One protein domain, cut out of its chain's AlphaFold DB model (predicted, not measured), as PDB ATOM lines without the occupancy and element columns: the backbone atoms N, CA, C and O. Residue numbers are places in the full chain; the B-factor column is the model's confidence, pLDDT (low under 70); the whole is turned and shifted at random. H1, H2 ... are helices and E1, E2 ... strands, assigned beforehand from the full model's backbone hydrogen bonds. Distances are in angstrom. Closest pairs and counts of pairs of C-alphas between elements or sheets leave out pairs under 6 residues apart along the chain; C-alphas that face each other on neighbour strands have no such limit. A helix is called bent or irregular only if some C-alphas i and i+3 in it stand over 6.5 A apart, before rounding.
ATOM      1  N   ASN A   2     -15.881 -32.215  11.808       46.53
ATOM      2  CA  ASN A   2     -17.083 -32.445  12.644       46.53
ATOM      3  C   ASN A   2     -17.986 -31.227  12.939       46.53
ATOM      4  O   ASN A   2     -19.093 -31.414  13.424       46.53
ATOM      5  N   TYR A   3     -17.548 -29.987  12.692       46.66
ATOM      6  CA  TYR A   3     -18.327 -28.806  13.107       46.66
ATOM      7  C   TYR A   3     -19.494 -28.492  12.155       46.66
ATOM      8  O   TYR A   3     -20.573 -28.134  12.607       46.66
ATOM      9  N   ILE A   4     -19.294 -28.688  10.846       52.19
ATOM     10  CA  ILE A   4     -20.301 -28.393   9.809       52.19
ATOM     11  C   ILE A   4     -21.425 -29.438   9.820       52.19
ATOM     12  O   ILE A   4     -22.594 -29.079   9.765       52.19
ATOM     13  N   VAL A   5     -21.093 -30.722   9.993       52.19
ATOM     14  CA  VAL A   5     -22.099 -31.794  10.122       52.19
ATOM     15  C   VAL A   5     -22.979 -31.572  11.359       52.19
ATOM     16  O   VAL A   5     -24.197 -31.675  11.270       52.19
ATOM     17  N   ASN A   6     -22.389 -31.167  12.490       49.69
ATOM     18  CA  ASN A   6     -23.154 -30.822  13.693       49.69
ATOM     19  C   ASN A   6     -24.020 -29.560  13.517       49.69
ATOM     20  O   ASN A   6     -25.109 -29.499  14.079       49.69
ATOM     21  N   ALA A   7     -23.575 -28.574  12.729       51.19
ATOM     22  CA  ALA A   7     -24.371 -27.384  12.411       51.19
ATOM     23  C   ALA A   7     -25.596 -27.718  11.538       51.19
ATOM     24  O   ALA A   7     -26.662 -27.148  11.738       51.19
ATOM     25  N   LEU A   8     -25.482 -28.697  10.634       53.84
ATOM     26  CA  LEU A   8     -26.595 -29.144   9.788       53.84
ATOM     27  C   LEU A   8     -27.599 -30.036  10.528       53.84
ATOM     28  O   LEU A   8     -28.796 -29.931  10.284       53.84
ATOM     29  N   VAL A   9     -27.134 -30.850  11.484       50.75
ATOM     30  CA  VAL A   9     -28.016 -31.529  12.453       50.75
ATOM     31  C   VAL A   9     -28.764 -30.504  13.320       50.75
ATOM     32  O   VAL A   9     -29.888 -30.759  13.726       50.75
ATOM     33  N   SER A  10     -28.188 -29.318  13.544       50.34
ATOM     34  CA  SER A  10     -28.819 -28.216  14.284       50.34
ATOM     35  C   SER A  10     -29.819 -27.384  13.463       50.34
ATOM     36  O   SER A  10     -30.496 -26.536  14.049       50.34
ATOM     37  N   LEU A  11     -29.954 -27.594  12.144       53.09
ATOM     38  CA  LEU A  11     -30.953 -26.878  11.329       53.09
ATOM     39  C   LEU A  11     -32.391 -27.223  11.728       53.09
ATOM     40  O   LEU A  11     -33.284 -26.406  11.530       53.09
ATOM     41  N   SER A  12     -32.609 -28.380  12.359       46.94
ATOM     42  CA  SER A  12     -33.906 -28.751  12.931       46.94
ATOM     43  C   SER A  12     -34.301 -27.911  14.157       46.94
ATOM     44  O   SER A  12     -35.484 -27.857  14.485       46.94
ATOM     45  N   ASP A  13     -33.333 -27.266  14.825       43.12
ATOM     46  CA  ASP A  13     -33.529 -26.459  16.044       43.12
ATOM     47  C   ASP A  13     -33.483 -24.941  15.783       43.12
ATOM     48  O   ASP A  13     -33.875 -24.139  16.639       43.12
ATOM     49  N   ALA A  14     -33.004 -24.521  14.610       47.41
ATOM     50  CA  ALA A  14     -32.980 -23.121  14.217       47.41
ATOM     51  C   ALA A  14     -34.378 -22.679  13.751       47.41
ATOM     52  O   ALA A  14     -35.083 -23.392  13.046       47.41
ATOM     53  N   SER A  15     -34.772 -21.495  14.213       44.34
ATOM     54  CA  SER A  15     -36.095 -20.878  14.138       44.34
ATOM     55  C   SER A  15     -36.788 -20.928  12.765       44.34
ATOM     56  O   SER A  15     -36.204 -21.236  11.737       44.34
ATOM     57  N   SER A  16     -38.067 -20.553  12.773       47.62
ATOM     58  CA  SER A  16     -39.055 -20.391  11.692       47.62
ATOM     59  C   SER A  16     -38.638 -19.760  10.338       47.62
ATOM     60  O   SER A  16     -39.524 -19.480   9.536       47.62
ATOM     61  N   ASP A  17     -37.352 -19.540  10.062       62.31
ATOM     62  CA  ASP A  17     -36.790 -18.827   8.908       62.31
ATOM     63  C   ASP A  17     -36.273 -19.750   7.777       62.31
ATOM     64  O   ASP A  17     -35.922 -19.279   6.701       62.31
ATOM     65  N   TRP A  18     -36.270 -21.077   7.967       76.69
ATOM     66  CA  TRP A  18     -35.843 -22.038   6.928       76.69
ATOM     67  C   TRP A  18     -36.950 -22.443   5.947       76.69
ATOM     68  O   TRP A  18     -36.692 -23.167   4.988       76.69
ATOM     69  N   ARG A  19     -38.187 -21.973   6.161       80.25
ATOM     70  CA  ARG A  19     -39.349 -22.330   5.327       80.25
ATOM     71  C   ARG A  19     -39.189 -21.920   3.870       80.25
ATOM     72  O   ARG A  19     -39.597 -22.683   3.008       80.25
ATOM     73  N   TYR A  20     -38.541 -20.783   3.611       83.56
ATOM     74  CA  TYR A  20     -38.240 -20.335   2.250       83.56
ATOM     75  C   TYR A  20     -37.529 -21.427   1.439       83.56
ATOM     76  O   TYR A  20     -37.912 -21.711   0.311       83.56
ATOM     77  N   TYR A  21     -36.561 -22.122   2.043       87.50
ATOM     78  CA  TYR A  21     -35.820 -23.200   1.385       87.50
ATOM     79  C   TYR A  21     -36.615 -24.505   1.227       87.50
ATOM     80  O   TYR A  21     -36.160 -25.413   0.537       87.50
ATOM     81  N   GLY A  22     -37.779 -24.617   1.867       83.19
ATOM     82  CA  GLY A  22     -38.735 -25.696   1.631       83.19
ATOM     83  C   GLY A  22     -39.788 -25.361   0.576       83.19
ATOM     84  O   GLY A  22     -40.419 -26.279   0.079       83.19
ATOM     85  N   GLU A  23     -39.996 -24.085   0.245       82.44
ATOM     86  CA  GLU A  23     -41.033 -23.651  -0.704       82.44
ATOM     87  C   GLU A  23     -40.436 -23.259  -2.063       82.44
ATOM     88  O   GLU A  23     -40.939 -23.692  -3.092       82.44
ATOM     89  N   GLU A  24     -39.340 -22.495  -2.072       83.31
ATOM     90  CA  GLU A  24     -38.765 -21.918  -3.297       83.31
ATOM     91  C   GLU A  24     -37.234 -22.054  -3.346       83.31
ATOM     92  O   GLU A  24     -36.658 -22.381  -4.379       83.31
ATOM     93  N   GLY A  25     -36.548 -21.882  -2.214       90.81
ATOM     94  CA  GLY A  25     -35.085 -21.821  -2.164       90.81
ATOM     95  C   GLY A  25     -34.353 -23.169  -2.147       90.81
ATOM     96  O   GLY A  25     -33.153 -23.203  -1.878       90.81
ATOM     97  N   CYS A  26     -35.025 -24.300  -2.367       94.69
ATOM     98  CA  CYS A  26     -34.416 -25.626  -2.171       94.69
ATOM     99  C   CYS A  26     -33.139 -25.846  -3.012       94.69
ATOM    100  O   CYS A  26     -32.168 -26.421  -2.514       94.69
ATOM    101  N   GLY A  27     -33.094 -25.316  -4.243       96.12
ATOM    102  CA  GLY A  27     -31.900 -25.332  -5.095       96.12
ATOM    103  C   GLY A  27     -30.730 -24.540  -4.500       96.12
ATOM    104  O   GLY A  27     -29.629 -25.078  -4.374       96.12
ATOM    105  N   ILE A  28     -30.992 -23.306  -4.049       96.06
ATOM    106  CA  ILE A  28     -30.015 -22.430  -3.375       96.06
ATOM    107  C   ILE A  28     -29.391 -23.155  -2.186       96.06
ATOM    108  O   ILE A  28     -28.166 -23.215  -2.053       96.06
ATOM    109  N   LEU A  29     -30.228 -23.761  -1.341       94.62
ATOM    110  CA  LEU A  29     -29.757 -24.459  -0.153       94.62
ATOM    111  C   LEU A  29     -28.902 -25.682  -0.505       94.62
ATOM    112  O   LEU A  29     -27.859 -25.893   0.111       94.62
ATOM    113  N   ALA A  30     -29.311 -26.482  -1.490       96.00
ATOM    114  CA  ALA A  30     -28.568 -27.674  -1.889       96.00
ATOM    115  C   ALA A  30     -27.173 -27.331  -2.439       96.00
ATOM    116  O   ALA A  30     -26.195 -28.001  -2.092       96.00
ATOM    117  N   VAL A  31     -27.054 -26.257  -3.231       96.88
ATOM    118  CA  VAL A  31     -25.754 -25.764  -3.718       96.88
ATOM    119  C   VAL A  31     -24.911 -25.215  -2.565       96.88
ATOM    120  O   VAL A  31     -23.741 -25.579  -2.443       96.88
ATOM    121  N   ALA A  32     -25.500 -24.418  -1.668       94.81
ATOM    122  CA  ALA A  32     -24.817 -23.894  -0.485       94.81
ATOM    123  C   ALA A  32     -24.248 -25.015   0.406       94.81
ATOM    124  O   ALA A  32     -23.083 -24.967   0.809       94.81
ATOM    125  N   ILE A  33     -25.035 -26.067   0.666       92.25
ATOM    126  CA  ILE A  33     -24.574 -27.254   1.399       92.25
ATOM    127  C   ILE A  33     -23.430 -27.936   0.638       92.25
ATOM    128  O   ILE A  33     -22.413 -28.264   1.250       92.25
ATOM    129  N   GLY A  34     -23.555 -28.110  -0.682       93.56
ATOM    130  CA  GLY A  34     -22.524 -28.740  -1.512       93.56
ATOM    131  C   GLY A  34     -21.193 -27.983  -1.554       93.56
ATOM    132  O   GLY A  34     -20.135 -28.608  -1.620       93.56
ATOM    133  N   ARG A  35     -21.219 -26.651  -1.435       93.00
ATOM    134  CA  ARG A  35     -20.006 -25.824  -1.301       93.00
ATOM    135  C   ARG A  35     -19.352 -25.945   0.077       93.00
ATOM    136  O   ARG A  35     -18.135 -25.811   0.195       93.00
ATOM    137  N   LEU A  36     -20.136 -26.227   1.119       88.75
ATOM    138  CA  LEU A  36     -19.647 -26.399   2.492       88.75
ATOM    139  C   LEU A  36     -19.180 -27.827   2.799       88.75
ATOM    140  O   LEU A  36     -18.276 -28.017   3.619       88.75
ATOM    141  N   ILE A  37     -19.787 -28.830   2.165       86.62
ATOM    142  CA  ILE A  37     -19.462 -30.244   2.346       86.62
ATOM    143  C   ILE A  37     -19.089 -30.839   0.991       86.62
ATOM    144  O   ILE A  37     -19.973 -31.257   0.258       86.62
ATOM    145  N   PRO A  38     -17.796 -30.942   0.652       83.62
ATOM    146  CA  PRO A  38     -17.394 -31.552  -0.607       83.62
ATOM    147  C   PRO A  38     -17.626 -33.071  -0.606       83.62
ATOM    148  O   PRO A  38     -17.488 -33.735   0.424       83.62
ATOM    149  N   GLY A  39     -17.885 -33.634  -1.791       85.62
ATOM    150  CA  GLY A  39     -17.931 -35.086  -2.031       85.62
ATOM    151  C   GLY A  39     -19.324 -35.727  -2.019       85.62
ATOM    152  O   GLY A  39     -19.426 -36.946  -2.147       85.62
ATOM    153  N   GLY A  40     -20.383 -34.938  -1.859       92.50
ATOM    154  CA  GLY A  40     -21.766 -35.341  -2.119       92.50
ATOM    155  C   GLY A  40     -22.315 -34.762  -3.428       92.50
ATOM    156  O   GLY A  40     -21.626 -34.029  -4.133       92.50
ATOM    157  N   HIS A  41     -23.577 -35.063  -3.724       97.31
ATOM    158  CA  HIS A  41     -24.234 -34.692  -4.978       97.31
ATOM    159  C   HIS A  41     -25.645 -34.160  -4.742       97.31
ATOM    160  O   HIS A  41     -26.302 -34.523  -3.768       97.31
ATOM    161  N   ILE A  42     -26.134 -33.344  -5.669       97.69
ATOM    162  CA  ILE A  42     -27.507 -32.850  -5.675       97.69
ATOM    163  C   ILE A  42     -28.420 -33.853  -6.380       97.69
ATOM    164  O   ILE A  42     -28.048 -34.448  -7.397       97.69
ATOM    165  N   PHE A  43     -29.620 -34.020  -5.831       96.56
ATOM    166  CA  PHE A  43     -30.718 -34.779  -6.412       96.56
ATOM    167  C   PHE A  43     -31.987 -33.929  -6.413       96.56
ATOM    168  O   PHE A  43     -32.209 -33.126  -5.505       96.56
ATOM    169  N   VAL A  44     -32.836 -34.139  -7.414       95.12
ATOM    170  CA  VAL A  44     -34.153 -33.497  -7.506       95.12
ATOM    171  C   VAL A  44     -35.243 -34.530  -7.309       95.12
ATOM    172  O   VAL A  44     -35.135 -35.661  -7.795       95.12
ATOM    173  N   LEU A  45     -36.289 -34.132  -6.597       94.88
ATOM    174  CA  LEU A  45     -37.522 -34.877  -6.436       94.88
ATOM    175  C   LEU A  45     -38.605 -34.159  -7.236       94.88
ATOM    176  O   LEU A  45     -38.818 -32.961  -7.057       94.88
ATOM    177  N   SER A  46     -39.321 -34.912  -8.060       94.00
ATOM    178  CA  SER A  46     -40.456 -34.403  -8.829       94.00
ATOM    179  C   SER A  46     -41.686 -35.247  -8.551       94.00
ATOM    180  O   SER A  46     -41.645 -36.477  -8.675       94.00
ATOM    181  N   ALA A  47     -42.793 -34.600  -8.196       93.38
ATOM    182  CA  ALA A  47     -44.078 -35.259  -8.070       93.38
ATOM    183  C   ALA A  47     -44.550 -35.726  -9.456       93.38
ATOM    184  O   ALA A  47     -44.635 -34.940 -10.396       93.38
ATOM    185  N   ASN A  48     -44.908 -37.004  -9.594       90.50
ATOM    186  CA  ASN A  48     -45.294 -37.594 -10.886       90.50
ATOM    187  C   ASN A  48     -46.662 -37.099 -11.404       90.50
ATOM    188  O   ASN A  48     -47.155 -37.554 -12.435       90.50
ATOM    189  N   ASN A  49     -47.312 -36.213 -10.655       88.12
ATOM    190  CA  ASN A  49     -48.542 -35.515 -11.005       88.12
ATOM    191  C   ASN A  49     -48.348 -33.991 -11.122       88.12
ATOM    192  O   ASN A  49     -49.351 -33.280 -11.194       88.12
ATOM    193  N   GLY A  50     -47.103 -33.504 -11.082       85.25
ATOM    194  CA  GLY A  50     -46.760 -32.101 -11.311       85.25
ATOM    195  C   GLY A  50     -46.912 -31.687 -12.776       85.25
ATOM    196  O   GLY A  50     -47.307 -32.490 -13.628       85.25
ATOM    197  N   GLU A  51     -46.599 -30.425 -13.073       87.19
ATOM    198  CA  GLU A  51     -46.578 -29.929 -14.451       87.19
ATOM    199  C   GLU A  51     -45.558 -30.710 -15.284       87.19
ATOM    200  O   GLU A  51     -44.453 -30.976 -14.826       87.19
ATOM    201  N   ALA A  52     -45.919 -31.097 -16.509       86.38
ATOM    202  CA  ALA A  52     -45.004 -31.817 -17.384       86.38
ATOM    203  C   ALA A  52     -44.017 -30.854 -18.057       86.38
ATOM    204  O   ALA A  52     -44.448 -29.913 -18.721       86.38
ATOM    205  N   TRP A  53     -42.711 -31.110 -17.937       83.31
ATOM    206  CA  TRP A  53     -41.669 -30.231 -18.493       83.31
ATOM    207  C   TRP A  53     -40.990 -30.791 -19.751       83.31
ATOM    208  O   TRP A  53     -40.730 -30.042 -20.690       83.31
ATOM    209  N   GLY A  54     -40.736 -32.100 -19.832       77.94
ATOM    210  CA  GLY A  54     -40.187 -32.723 -21.042       77.94
ATOM    211  C   GLY A  54     -39.625 -34.126 -20.821       77.94
ATOM    212  O   GLY A  54     -39.737 -34.692 -19.746       77.94
ATOM    213  N   ASP A  55     -38.988 -34.710 -21.833       74.81
ATOM    214  CA  ASP A  55     -38.542 -36.113 -21.757       74.81
ATOM    215  C   ASP A  55     -37.398 -36.342 -20.749       74.81
ATOM    216  O   ASP A  55     -37.305 -37.405 -20.129       74.81
ATOM    217  N   GLU A  56     -36.520 -35.350 -20.563       73.25
ATOM    218  CA  GLU A  56     -35.397 -35.434 -19.616       73.25
ATOM    219  C   GLU A  56     -35.871 -35.266 -18.158       73.25
ATOM    220  O   GLU A  56     -35.471 -36.036 -17.273       73.25
ATOM    221  N   PHE A  57     -36.798 -34.323 -17.951       76.94
ATOM    222  CA  PHE A  57     -37.464 -33.997 -16.688       76.94
ATOM    223  C   PHE A  57     -38.978 -34.082 -16.901       76.94
ATOM    224  O   PHE A  57     -39.603 -33.093 -17.281       76.94
ATOM    225  N   PRO A  58     -39.583 -35.268 -16.704       80.38
ATOM    226  CA  PRO A  58     -40.985 -35.493 -17.050       80.38
ATOM    227  C   PRO A  58     -41.941 -34.605 -16.267       80.38
ATOM    228  O   PRO A  58     -43.033 -34.344 -16.761       80.38
ATOM    229  N   TYR A  59     -41.524 -34.125 -15.094       88.25
ATOM    230  CA  TYR A  59     -42.332 -33.294 -14.219       88.25
ATOM    231  C   TYR A  59     -41.501 -32.178 -13.584       88.25
ATOM    232  O   TYR A  59     -40.294 -32.338 -13.380       88.25
ATOM    233  N   GLU A  60     -42.182 -31.093 -13.231       90.19
ATOM    234  CA  GLU A  60     -41.685 -29.976 -12.436       90.19
ATOM    235  C   GLU A  60     -40.907 -30.446 -11.201       90.19
ATOM    236  O   GLU A  60     -41.250 -31.435 -10.539       90.19
ATOM    237  N   ILE A  61     -39.824 -29.730 -10.899       92.62
ATOM    238  CA  ILE A  61     -39.020 -29.974  -9.703       92.62
ATOM    239  C   ILE A  61     -39.839 -29.557  -8.482       92.62
ATOM    240  O   ILE A  61     -40.188 -28.398  -8.317       92.62
ATOM    241  N   THR A  62     -40.130 -30.518  -7.608       94.00
ATOM    242  CA  THR A  62     -40.880 -30.288  -6.367       94.00
ATOM    243  C   THR A  62     -39.956 -29.972  -5.198       94.00
ATOM    244  O   THR A  62     -40.310 -29.176  -4.337       94.00
ATOM    245  N   HIS A  63     -38.788 -30.617  -5.132       95.81
ATOM    246  CA  HIS A  63     -37.797 -30.354  -4.090       95.81
ATOM    247  C   HIS A  63     -36.388 -30.724  -4.546       95.81
ATOM    248  O   HIS A  63     -36.208 -31.602  -5.393       95.81
ATOM    249  N   VAL A  64     -35.382 -30.100  -3.940       96.50
ATOM    250  CA  VAL A  64     -33.962 -30.364  -4.203       96.50
ATOM    251  C   VAL A  64     -33.269 -30.734  -2.898       96.50
ATOM    252  O   VAL A  64     -33.478 -30.098  -1.867       96.50
ATOM    253  N   VAL A  65     -32.446 -31.779  -2.941       95.81
ATOM    254  CA  VAL A  65     -31.762 -32.332  -1.768       95.81
ATOM    255  C   VAL A  65     -30.283 -32.546  -2.059       95.81
ATOM    256  O   VAL A  65     -29.895 -32.835  -3.193       95.81
ATOM    257  N   TYR A  66     -29.449 -32.448  -1.025       96.12
ATOM    258  CA  TYR A  66     -28.030 -32.783  -1.116       96.12
ATOM    259  C   TYR A  66     -27.758 -34.137  -0.461       96.12
ATOM    260  O   TYR A  66     -28.163 -34.370   0.673       96.12
ATOM    261  N   HIS A  67     -27.064 -35.037  -1.148       94.69
ATOM    262  CA  HIS A  67     -26.749 -36.374  -0.662       94.69
ATOM    263  C   HIS A  67     -25.247 -36.538  -0.450       94.69
ATOM    264  O   HIS A  67     -24.455 -36.428  -1.386       94.69
ATOM    265  N   THR A  68     -24.862 -36.860   0.778       87.38
ATOM    266  CA  THR A  68     -23.511 -37.336   1.124       87.38
ATOM    267  C   THR A  68     -23.539 -38.856   1.291       87.38
ATOM    268  O   THR A  68     -24.619 -39.425   1.249       87.38
ATOM    269  N   ALA A  69     -22.382 -39.503   1.481       79.50
ATOM    270  CA  ALA A  69     -22.201 -40.966   1.458       79.50
ATOM    271  C   ALA A  69     -23.393 -41.817   1.951       79.50
ATOM    272  O   ALA A  69     -23.748 -42.767   1.260       79.50
ATOM    273  N   ASP A  70     -24.019 -41.449   3.077       77.94
ATOM    274  CA  ASP A  70     -25.112 -42.219   3.684       77.94
ATOM    275  C   ASP A  70     -26.364 -41.390   4.053       77.94
ATOM    276  O   ASP A  70     -27.268 -41.915   4.704       77.94
ATOM    277  N   THR A  71     -26.438 -40.094   3.714       84.56
ATOM    278  CA  THR A  71     -27.568 -39.247   4.151       84.56
ATOM    279  C   THR A  71     -27.954 -38.176   3.147       84.56
ATOM    280  O   THR A  71     -27.092 -37.538   2.533       84.56
ATOM    281  N   PHE A  72     -29.262 -37.923   3.058       92.50
ATOM    282  CA  PHE A  72     -29.817 -36.744   2.406       92.50
ATOM    283  C   PHE A  72     -29.934 -35.599   3.407       92.50
ATOM    284  O   PHE A  72     -30.193 -35.818   4.592       92.50
ATOM    285  N   LEU A  73     -29.732 -34.384   2.917       91.38
ATOM    286  CA  LEU A  73     -29.800 -33.130   3.647       91.38
ATOM    287  C   LEU A  73     -30.739 -32.180   2.907       91.38
ATOM    288  O   LEU A  73     -30.611 -31.989   1.694       91.38
ATOM    289  N   ASP A  74     -31.655 -31.574   3.653       91.25
ATOM    290  CA  ASP A  74     -32.473 -30.460   3.189       91.25
ATOM    291  C   ASP A  74     -32.676 -29.422   4.302       91.25
ATOM    292  O   ASP A  74     -31.968 -29.427   5.311       91.25
ATOM    293  N   PHE A  75     -33.635 -28.513   4.127       87.94
ATOM    294  CA  PHE A  75     -33.920 -27.438   5.082       87.94
ATOM    295  C   PHE A  75     -34.335 -27.917   6.483       87.94
ATOM    296  O   PHE A  75     -34.309 -27.121   7.417       87.94
ATOM    297  N   GLN A  76     -34.707 -29.190   6.656       86.62
ATOM    298  CA  GLN A  76     -35.000 -29.784   7.967       86.62
ATOM    299  C   GLN A  76     -33.842 -30.649   8.492       86.62
ATOM    300  O   GLN A  76     -33.995 -31.346   9.495       86.62
ATOM    301  N   GLY A  77     -32.685 -30.613   7.829       85.69
ATOM    302  CA  GLY A  77     -31.498 -31.374   8.197       85.69
ATOM    303  C   GLY A  77     -31.458 -32.780   7.593       85.69
ATOM    304  O   GLY A  77     -31.991 -33.041   6.512       85.69
ATOM    305  N   ALA A  78     -30.751 -33.681   8.278       88.56
ATOM    306  CA  ALA A  78     -30.487 -35.038   7.808       88.56
ATOM    307  C   ALA A  78     -31.714 -35.943   7.948       88.56
ATOM    308  O   ALA A  78     -32.190 -36.164   9.063       88.56
ATOM    309  N   ARG A  79     -32.216 -36.471   6.828       88.62
ATOM    310  CA  ARG A  79     -33.406 -37.337   6.776       88.62
ATOM    311  C   ARG A  79     -33.307 -38.355   5.645       88.62
ATOM    312  O   ARG A  79     -32.447 -38.257   4.770       88.62
ATOM    313  N   THR A  80     -34.201 -39.337   5.657       90.81
ATOM    314  CA  THR A  80     -34.384 -40.252   4.525       90.81
ATOM    315  C   THR A  80     -35.119 -39.564   3.377       90.81
ATOM    316  O   THR A  80     -35.874 -38.606   3.569       90.81
ATOM    317  N   LEU A  81     -34.928 -40.083   2.164       91.38
ATOM    318  CA  LEU A  81     -35.617 -39.598   0.974       91.38
ATOM    319  C   LEU A  81     -37.145 -39.717   1.119       91.38
ATOM    320  O   LEU A  81     -37.877 -38.824   0.701       91.38
ATOM    321  N   GLU A  82     -37.630 -40.785   1.752       91.94
ATOM    322  CA  GLU A  82     -39.049 -41.027   2.004       91.94
ATOM    323  C   GLU A  82     -39.656 -39.997   2.968       91.94
ATOM    324  O   GLU A  82     -40.764 -39.516   2.732       91.94
ATOM    325  N   GLU A  83     -38.945 -39.624   4.036       91.69
ATOM    326  CA  GLU A  83     -39.387 -38.582   4.976       91.69
ATOM    327  C   GLU A  83     -39.428 -37.197   4.317       91.69
ATOM    328  O   GLU A  83     -40.363 -36.416   4.539       91.69
ATOM    329  N   MET A  84     -38.433 -36.897   3.479       92.44
ATOM    330  CA  MET A  84     -38.413 -35.672   2.682       92.44
ATOM    331  C   MET A  84     -39.591 -35.653   1.706       92.44
ATOM    332  O   MET A  84     -40.395 -34.728   1.759       92.44
ATOM    333  N   ALA A  85     -39.776 -36.702   0.901       93.38
ATOM    334  CA  ALA A  85     -40.885 -36.823  -0.046       93.38
ATOM    335  C   ALA A  85     -42.260 -36.691   0.639       93.38
ATOM    336  O   ALA A  85     -43.126 -35.943   0.174       93.38
ATOM    337  N   ALA A  86     -42.443 -37.328   1.800       93.12
ATOM    338  CA  ALA A  86     -43.675 -37.242   2.579       93.12
ATOM    339  C   ALA A  86     -44.013 -35.801   3.010       93.12
ATOM    340  O   ALA A  86     -45.193 -35.444   3.059       93.12
ATOM    341  N   SER A  87     -43.002 -34.955   3.256       91.56
ATOM    342  CA  SER A  87     -43.190 -33.532   3.597       91.56
ATOM    343  C   SER A  87     -43.899 -32.754   2.477       91.56
ATOM    344  O   SER A  87     -44.629 -31.804   2.747       91.56
ATOM    345  N   PHE A  88     -43.764 -33.226   1.236       90.50
ATOM    346  CA  PHE A  88     -44.385 -32.668   0.033       90.50
ATOM    347  C   PHE A  88     -45.565 -33.509  -0.471       90.50
ATOM    348  O   PHE A  88     -46.000 -33.369  -1.610       90.50
ATOM    349  N   LYS A  89     -46.111 -34.391   0.381       91.88
ATOM    350  CA  LYS A  89     -47.220 -35.306   0.048       91.88
ATOM    351  C   LYS A  89     -46.898 -36.266  -1.107       91.88
ATOM    352  O   LYS A  89     -47.806 -36.735  -1.793       91.88
ATOM    353  N   MET A  90     -45.619 -36.585  -1.292       93.12
ATOM    354  CA  MET A  90     -45.143 -37.592  -2.232       93.12
ATOM    355  C   MET A  90     -44.895 -38.913  -1.489       93.12
ATOM    356  O   MET A  90     -44.168 -38.947  -0.501       93.12
ATOM    357  N   PHE A  91     -45.497 -40.012  -1.950       89.25
ATOM    358  CA  PHE A  91     -45.442 -41.320  -1.298       89.25
ATOM    359  C   PHE A  91     -45.233 -42.447  -2.311       89.25
ATOM    360  O   PHE A  91     -45.945 -42.545  -3.310       89.25
ATOM    361  N   GLY A  92     -44.302 -43.361  -2.030       84.12
ATOM    362  CA  GLY A  92     -44.064 -44.531  -2.879       84.12
ATOM    363  C   GLY A  92     -43.786 -44.141  -4.334       84.12
ATOM    364  O   GLY A  92     -42.887 -43.360  -4.610       84.12
ATOM    365  N   SER A  93     -44.577 -44.659  -5.277       82.88
ATOM    366  CA  SER A  93     -44.396 -44.414  -6.715       82.88
ATOM    367  C   SER A  93     -44.941 -43.067  -7.218       82.88
ATOM    368  O   SER A  93     -45.043 -42.874  -8.430       82.88
ATOM    369  N   THR A  94     -45.356 -42.148  -6.340       89.31
ATOM    370  CA  THR A  94     -45.908 -40.843  -6.759       89.31
ATOM    371  C   THR A  94     -44.843 -39.779  -7.000       89.31
ATOM    372  O   THR A  94     -45.200 -38.639  -7.283       89.31
ATOM    373  N   PHE A  95     -43.563 -40.111  -6.875       93.62
ATOM    374  CA  PHE A  95     -42.473 -39.212  -7.223       93.62
ATOM    375  C   PHE A  95     -41.368 -39.941  -7.968       93.62
ATOM    376  O   PHE A  95     -41.307 -41.173  -8.001       93.62
ATOM    377  N   SER A  96     -40.515 -39.154  -8.597       92.50
ATOM    378  CA  SER A  96     -39.295 -39.603  -9.241       92.50
ATOM    379  C   SER A  96     -38.111 -38.847  -8.659       92.50
ATOM    380  O   SER A  96     -38.253 -37.736  -8.147       92.50
ATOM    381  N   VAL A  97     -36.944 -39.483  -8.722       93.38
ATOM    382  CA  VAL A  97     -35.676 -38.891  -8.310       93.38
ATOM    383  C   VAL A  97     -34.740 -38.872  -9.501       93.38
ATOM    384  O   VAL A  97     -34.613 -39.872 -10.214       93.38
ATOM    385  N   LYS A  98     -34.079 -37.739  -9.715       93.19
ATOM    386  CA  LYS A  98     -33.044 -37.577 -10.737       93.19
ATOM    387  C   LYS A  98     -31.773 -37.006 -10.110       93.19
ATOM    388  O   LYS A  98     -31.825 -36.380  -9.054       93.19
ATOM    389  N   GLY A  99     -30.647 -37.283 -10.757       93.19
ATOM    390  CA  GLY A  99     -29.289 -37.015 -10.288       93.19
ATOM    391  C   GLY A  99     -28.388 -38.229 -10.545       93.19
ATOM    392  O   GLY A  99     -28.835 -39.190 -11.183       93.19
ATOM    393  N   PRO A 100     -27.143 -38.230 -10.052       95.56
ATOM    394  CA  PRO A 100     -26.497 -37.174  -9.266       95.56
ATOM    395  C   PRO A 100     -25.969 -36.009 -10.119       95.56
ATOM    396  O   PRO A 100     -25.478 -36.234 -11.224       95.56
ATOM    397  N   TRP A 101     -25.974 -34.793  -9.564       96.69
ATOM    398  CA  TRP A 101     -25.217 -33.655 -10.106       96.69
ATOM    399  C   TRP A 101     -24.180 -33.133  -9.121       96.69
ATOM    400  O   TRP A 101     -24.431 -33.043  -7.917       96.69
ATOM    401  N   GLU A 102     -23.036 -32.717  -9.657       96.75
ATOM    402  CA  GLU A 102     -22.108 -31.849  -8.932       96.75
ATOM    403  C   GLU A 102     -22.759 -30.477  -8.685       96.75
ATOM    404  O   GLU A 102     -23.446 -29.982  -9.584       96.75
ATOM    405  N   PRO A 103     -22.530 -29.821  -7.528       95.81
ATOM    406  CA  PRO A 103     -23.187 -28.556  -7.184       95.81
ATOM    407  C   PRO A 103     -23.067 -27.463  -8.252       95.81
ATOM    408  O   PRO A 103     -24.064 -26.847  -8.617       95.81
ATOM    409  N   GLU A 104     -21.875 -27.265  -8.816       95.44
ATOM    410  CA  GLU A 104     -21.656 -26.233  -9.841       95.44
ATOM    411  C   GLU A 104     -22.303 -26.593 -11.187       95.44
ATOM    412  O   GLU A 104     -22.796 -25.722 -11.903       95.44
ATOM    413  N   ALA A 105     -22.345 -27.885 -11.530       95.88
ATOM    414  CA  ALA A 105     -23.045 -28.341 -12.728       95.88
ATOM    415  C   ALA A 105     -24.562 -28.158 -12.575       95.88
ATOM    416  O   ALA A 105     -25.228 -27.735 -13.520       95.88
ATOM    417  N   PHE A 106     -25.090 -28.428 -11.378       96.06
ATOM    418  CA  PHE A 106     -26.489 -28.206 -11.043       96.06
ATOM    419  C   PHE A 106     -26.863 -26.723 -11.130       96.06
ATOM    420  O   PHE A 106     -27.817 -26.385 -11.826       96.06
ATOM    421  N   LEU A 107     -26.078 -25.845 -10.494       95.62
ATOM    422  CA  LEU A 107     -26.263 -24.392 -10.548       95.62
ATOM    423  C   LEU A 107     -26.341 -23.905 -11.999       95.62
ATOM    424  O   LEU A 107     -27.319 -23.286 -12.400       95.62
ATOM    425  N   HIS A 108     -25.361 -24.266 -12.829       94.00
ATOM    426  CA  HIS A 108     -25.329 -23.834 -14.225       94.00
ATOM    427  C   HIS A 108     -26.506 -24.378 -15.060       94.00
ATOM    428  O   HIS A 108     -27.017 -23.700 -15.959       94.00
ATOM    429  N   GLN A 109     -26.936 -25.617 -14.807       91.56
ATOM    430  CA  GLN A 109     -27.996 -26.256 -15.585       91.56
ATOM    431  C   GLN A 109     -29.392 -25.762 -15.183       91.56
ATOM    432  O   GLN A 109     -30.179 -25.433 -16.073       91.56
ATOM    433  N   PHE A 110     -29.682 -25.677 -13.884       92.38
ATOM    434  CA  PHE A 110     -31.048 -25.543 -13.369       92.38
ATOM    435  C   PHE A 110     -31.360 -24.208 -12.706       92.38
ATOM    436  O   PHE A 110     -32.536 -23.926 -12.501       92.38
ATOM    437  N   MET A 111     -30.356 -23.406 -12.359       94.50
ATOM    438  CA  MET A 111     -30.570 -22.205 -11.560       94.50
ATOM    439  C   MET A 111     -30.238 -20.926 -12.328       94.50
ATOM    440  O   MET A 111     -29.331 -20.901 -13.164       94.50
ATOM    441  N   GLY A 112     -30.993 -19.868 -12.044       89.81
ATOM    442  CA  GLY A 112     -30.779 -18.531 -12.585       89.81
ATOM    443  C   GLY A 112     -31.671 -17.483 -11.928       89.81
ATOM    444  O   GLY A 112     -32.522 -17.788 -11.095       89.81
ATOM    445  N   SER A 113     -31.462 -16.225 -12.309       86.38
ATOM    446  CA  SER A 113     -32.221 -15.073 -11.807       86.38
ATOM    447  C   SER A 113     -33.440 -14.717 -12.668       86.38
ATOM    448  O   SER A 113     -34.077 -13.693 -12.427       86.38
ATOM    449  N   ASP A 114     -33.713 -15.495 -13.716       82.56
ATOM    450  CA  ASP A 114     -34.779 -15.266 -14.689       82.56
ATOM    451  C   ASP A 114     -35.630 -16.526 -14.910       82.56
ATOM    452  O   ASP A 114     -35.316 -17.615 -14.428       82.56
ATOM    453  N   ASP A 115     -36.715 -16.358 -15.667       80.12
ATOM    454  CA  ASP A 115     -37.665 -17.427 -15.990       80.12
ATOM    455  C   ASP A 115     -37.124 -18.413 -17.053       80.12
ATOM    456  O   ASP A 115     -37.848 -19.312 -17.485       80.12
ATOM    457  N   GLU A 116     -35.875 -18.265 -17.523       84.81
ATOM    458  CA  GLU A 116     -35.266 -19.231 -18.454       84.81
ATOM    459  C   GLU A 116     -34.776 -20.491 -17.730       84.81
ATOM    460  O   GLU A 116     -34.470 -21.507 -18.368       84.81
ATOM    461  N   LYS A 117     -34.685 -20.433 -16.397       87.44
ATOM    462  CA  LYS A 117     -34.207 -21.519 -15.550       87.44
ATOM    463  C   LYS A 117     -35.330 -22.077 -14.681       87.44
ATOM    464  O   LYS A 117     -36.173 -21.329 -14.199       87.44
ATOM    465  N   PRO A 118     -35.347 -23.402 -14.456       87.19
ATOM    466  CA  PRO A 118     -36.418 -24.043 -13.702       87.19
ATOM    467  C   PRO A 118     -36.428 -23.696 -12.211       87.19
ATOM    468  O   PRO A 118     -37.444 -23.895 -11.556       87.19
ATOM    469  N   LEU A 119     -35.304 -23.239 -11.657       91.19
ATOM    470  CA  LEU A 119     -35.185 -22.864 -10.255       91.19
ATOM    471  C   LEU A 119     -34.607 -21.457 -10.140       91.19
ATOM    472  O   LEU A 119     -33.596 -21.134 -10.767       91.19
ATOM    473  N   TYR A 120     -35.217 -20.643  -9.284       90.62
ATOM    474  CA  TYR A 120     -34.675 -19.341  -8.932       90.62
ATOM    475  C   TYR A 120     -33.445 -19.481  -8.024       90.62
ATOM    476  O   TYR A 120     -33.406 -20.324  -7.121       90.62
ATOM    477  N   GLY A 121     -32.459 -18.619  -8.247       90.88
ATOM    478  CA  GLY A 121     -31.349 -18.384  -7.331       90.88
ATOM    479  C   GLY A 121     -30.061 -18.042  -8.059       90.88
ATOM    480  O   GLY A 121     -29.692 -18.708  -9.031       90.88
ATOM    481  N   ASP A 122     -29.365 -17.022  -7.570       91.81
ATOM    482  CA  ASP A 122     -28.059 -16.614  -8.076       91.81
ATOM    483  C   ASP A 122     -26.932 -16.808  -7.045       91.81
ATOM    484  O   ASP A 122     -27.107 -17.382  -5.967       91.81
ATOM    485  N   GLU A 123     -25.726 -16.373  -7.411       93.12
ATOM    486  CA  GLU A 123     -24.546 -16.503  -6.559       93.12
ATOM    487  C   GLU A 123     -24.696 -15.753  -5.224       93.12
ATOM    488  O   GLU A 123     -24.259 -16.270  -4.197       93.12
ATOM    489  N   CYS A 124     -25.352 -14.586  -5.211       90.69
ATOM    490  CA  CYS A 124     -25.570 -13.814  -3.986       90.69
ATOM    491  C   CYS A 124     -26.503 -14.567  -3.030       90.69
ATOM    492  O   CYS A 124     -26.225 -14.643  -1.833       90.69
ATOM    493  N   ASP A 125     -27.574 -15.173  -3.551       91.94
ATOM    494  CA  ASP A 125     -28.508 -15.964  -2.741       91.94
ATOM    495  C   ASP A 125     -27.818 -17.175  -2.091       91.94
ATOM    496  O   ASP A 125     -28.083 -17.530  -0.936       91.94
ATOM    497  N   ILE A 126     -26.908 -17.816  -2.833       93.69
ATOM    498  CA  ILE A 126     -26.128 -18.962  -2.353       93.69
ATOM    499  C   ILE A 126     -25.130 -18.523  -1.278       93.69
ATOM    500  O   ILE A 126     -25.009 -19.193  -0.249       93.69
ATOM    501  N   GLU A 127     -24.437 -17.401  -1.476       91.06
ATOM    502  CA  GLU A 127     -23.541 -16.825  -0.469       91.06
ATOM    503  C   GLU A 127     -24.297 -16.473   0.822       91.06
ATOM    504  O   GLU A 127     -23.854 -16.837   1.917       91.06
ATOM    505  N   ASP A 128     -25.480 -15.867   0.716       87.94
ATOM    506  CA  ASP A 128     -26.337 -15.566   1.865       87.94
ATOM    507  C   ASP A 128     -26.787 -16.837   2.596       87.94
ATOM    508  O   ASP A 128     -26.766 -16.894   3.832       87.94
ATOM    509  N   ALA A 129     -27.143 -17.892   1.856       88.19
ATOM    510  CA  ALA A 129     -27.455 -19.193   2.439       88.19
ATOM    511  C   ALA A 129     -26.244 -19.790   3.176       88.19
ATOM    512  O   ALA A 129     -26.392 -20.299   4.289       88.19
ATOM    513  N   ILE A 130     -25.033 -19.679   2.621       88.50
ATOM    514  CA  ILE A 130     -23.788 -20.114   3.275       88.50
ATOM    515  C   ILE A 130     -23.546 -19.337   4.576       88.50
ATOM    516  O   ILE A 130     -23.207 -19.940   5.602       88.50
ATOM    517  N   LEU A 131     -23.742 -18.015   4.581       84.31
ATOM    518  CA  LEU A 131     -23.599 -17.195   5.790       84.31
ATOM    519  C   LEU A 131     -24.590 -17.636   6.876       84.31
ATOM    520  O   LEU A 131     -24.185 -17.861   8.021       84.31
ATOM    521  N   ARG A 132     -25.858 -17.862   6.507       81.81
ATOM    522  CA  ARG A 132     -26.889 -18.398   7.414       81.81
ATOM    523  C   ARG A 132     -26.502 -19.769   7.974       81.81
ATOM    524  O   ARG A 132     -26.548 -19.961   9.188       81.81
ATOM    525  N   LEU A 133     -26.069 -20.700   7.120       80.88
ATOM    526  CA  LEU A 133     -25.653 -22.057   7.507       80.88
ATOM    527  C   LEU A 133     -24.447 -22.067   8.455       80.88
ATOM    528  O   LEU A 133     -24.325 -22.941   9.310       80.88
ATOM    529  N   THR A 134     -23.541 -21.100   8.308       80.00
ATOM    530  CA  THR A 134     -22.322 -20.997   9.122       80.00
ATOM    531  C   THR A 134     -22.489 -20.118  10.365       80.00
ATOM    532  O   THR A 134     -21.551 -19.998  11.157       80.00
ATOM    533  N   GLY A 135     -23.673 -19.525  10.570       68.75
ATOM    534  CA  GLY A 135     -23.948 -18.604  11.674       68.75
ATOM    535  C   GLY A 135     -23.165 -17.291  11.580       68.75
ATOM    536  O   GLY A 135     -22.962 -16.621  12.595       68.75
TER     537      GLY A 135
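This is residues 2 to 135 of the 146 residues of an uncharacterized protein of Thalassospira xianhensis MCCC 1A02616 (UniProt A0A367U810). A strongly twisted sheet of five antiparallel strands has two helices, H3 and H5, side by side over one face and H4 on the opposite face. H6 packs crosswise on H3, beyond it from the sheet, and H1 packs by E4 and the last residues of H6. The printed part has 134 residues, with six named helices and five named strands that follow along the chain as H1 H2 H3 E1 E2 E3 E4 H4 E5 H5 H6; the sheet's order is E4 E3 E2 E1 E5, and the class is mixed, helices and strands. The whole is compact, with a radius of gyration of the C-alphas of 13.9 A and spans of 40 by 32 by 29 A.

E1, residues 41 to 47, E2, 63 to 68, E3, 71 to 74, and E4, 77 to 79, form a meander, each strand the antiparallel neighbour of the one before. Within hydrogen-bond range are N 43 and O 65 at 2.9 A, N 73 and O 66 at 2.7 A, and N 77 and O 74 at 2.9 A. E5, residues 95 to 101, is an edge strand beside E1, with N 44 and O 98 at 3.0 A. H3, residues 26 to 36, lies over E2 at a height over the sheet of 8.1 A. H5, residues 103 to 110, is on the same face and touches H3 at a shallow tilt of 23 degrees, opposite ways; their closest C-alphas, of Val 31 and Pro 103, are 5.1 A apart. H4, residues 81 to 87, is on the opposite face. H6, residues 123 to 134, is not on the sheet; with residues 125 to 130 alone it touches H3 at a steep tilt of 65 degrees, closest at the C-alphas of Ile 28 and Ile 126, 5.3 A. H1, residues 2 to 12, only grazes the sheet and touches H6, about perpendicular at 83 degrees, closest at the C-alphas of Ala 7 and Leu 133, 7.4 A. H2, residues 20 to 23, touches H3 only at the corner. Every O i to N i+4 pair is within hydrogen-bond range in H3, H4, H5 and H6, and 6 of 7 are in H1; H2 is too short for such a pair.

H1 begins at C-alpha 2 (-17.083, -32.445, 12.644) and is 17.2 A long; it is irregular, only just, with C-alphas 9 and 12 at 6.53 A. E1 is 20.1 A long, E5 18.4 A and H3 15.5 A. H6, 16.5 A long, ends at C-alpha 134 (-22.322, -20.997, 9.122).

The two C-alphas farthest apart, of Asn 2 and Ala 52, are 41.0 A apart. The printed part has no cut. Two links are long, E1 to E2 and H5 to H6; in the second, residues 111 to 112 pair with 119 to 120, parallel. The mean pLDDT of the printed part is 84.8, and residues 2 to 17 and 135 are under 70.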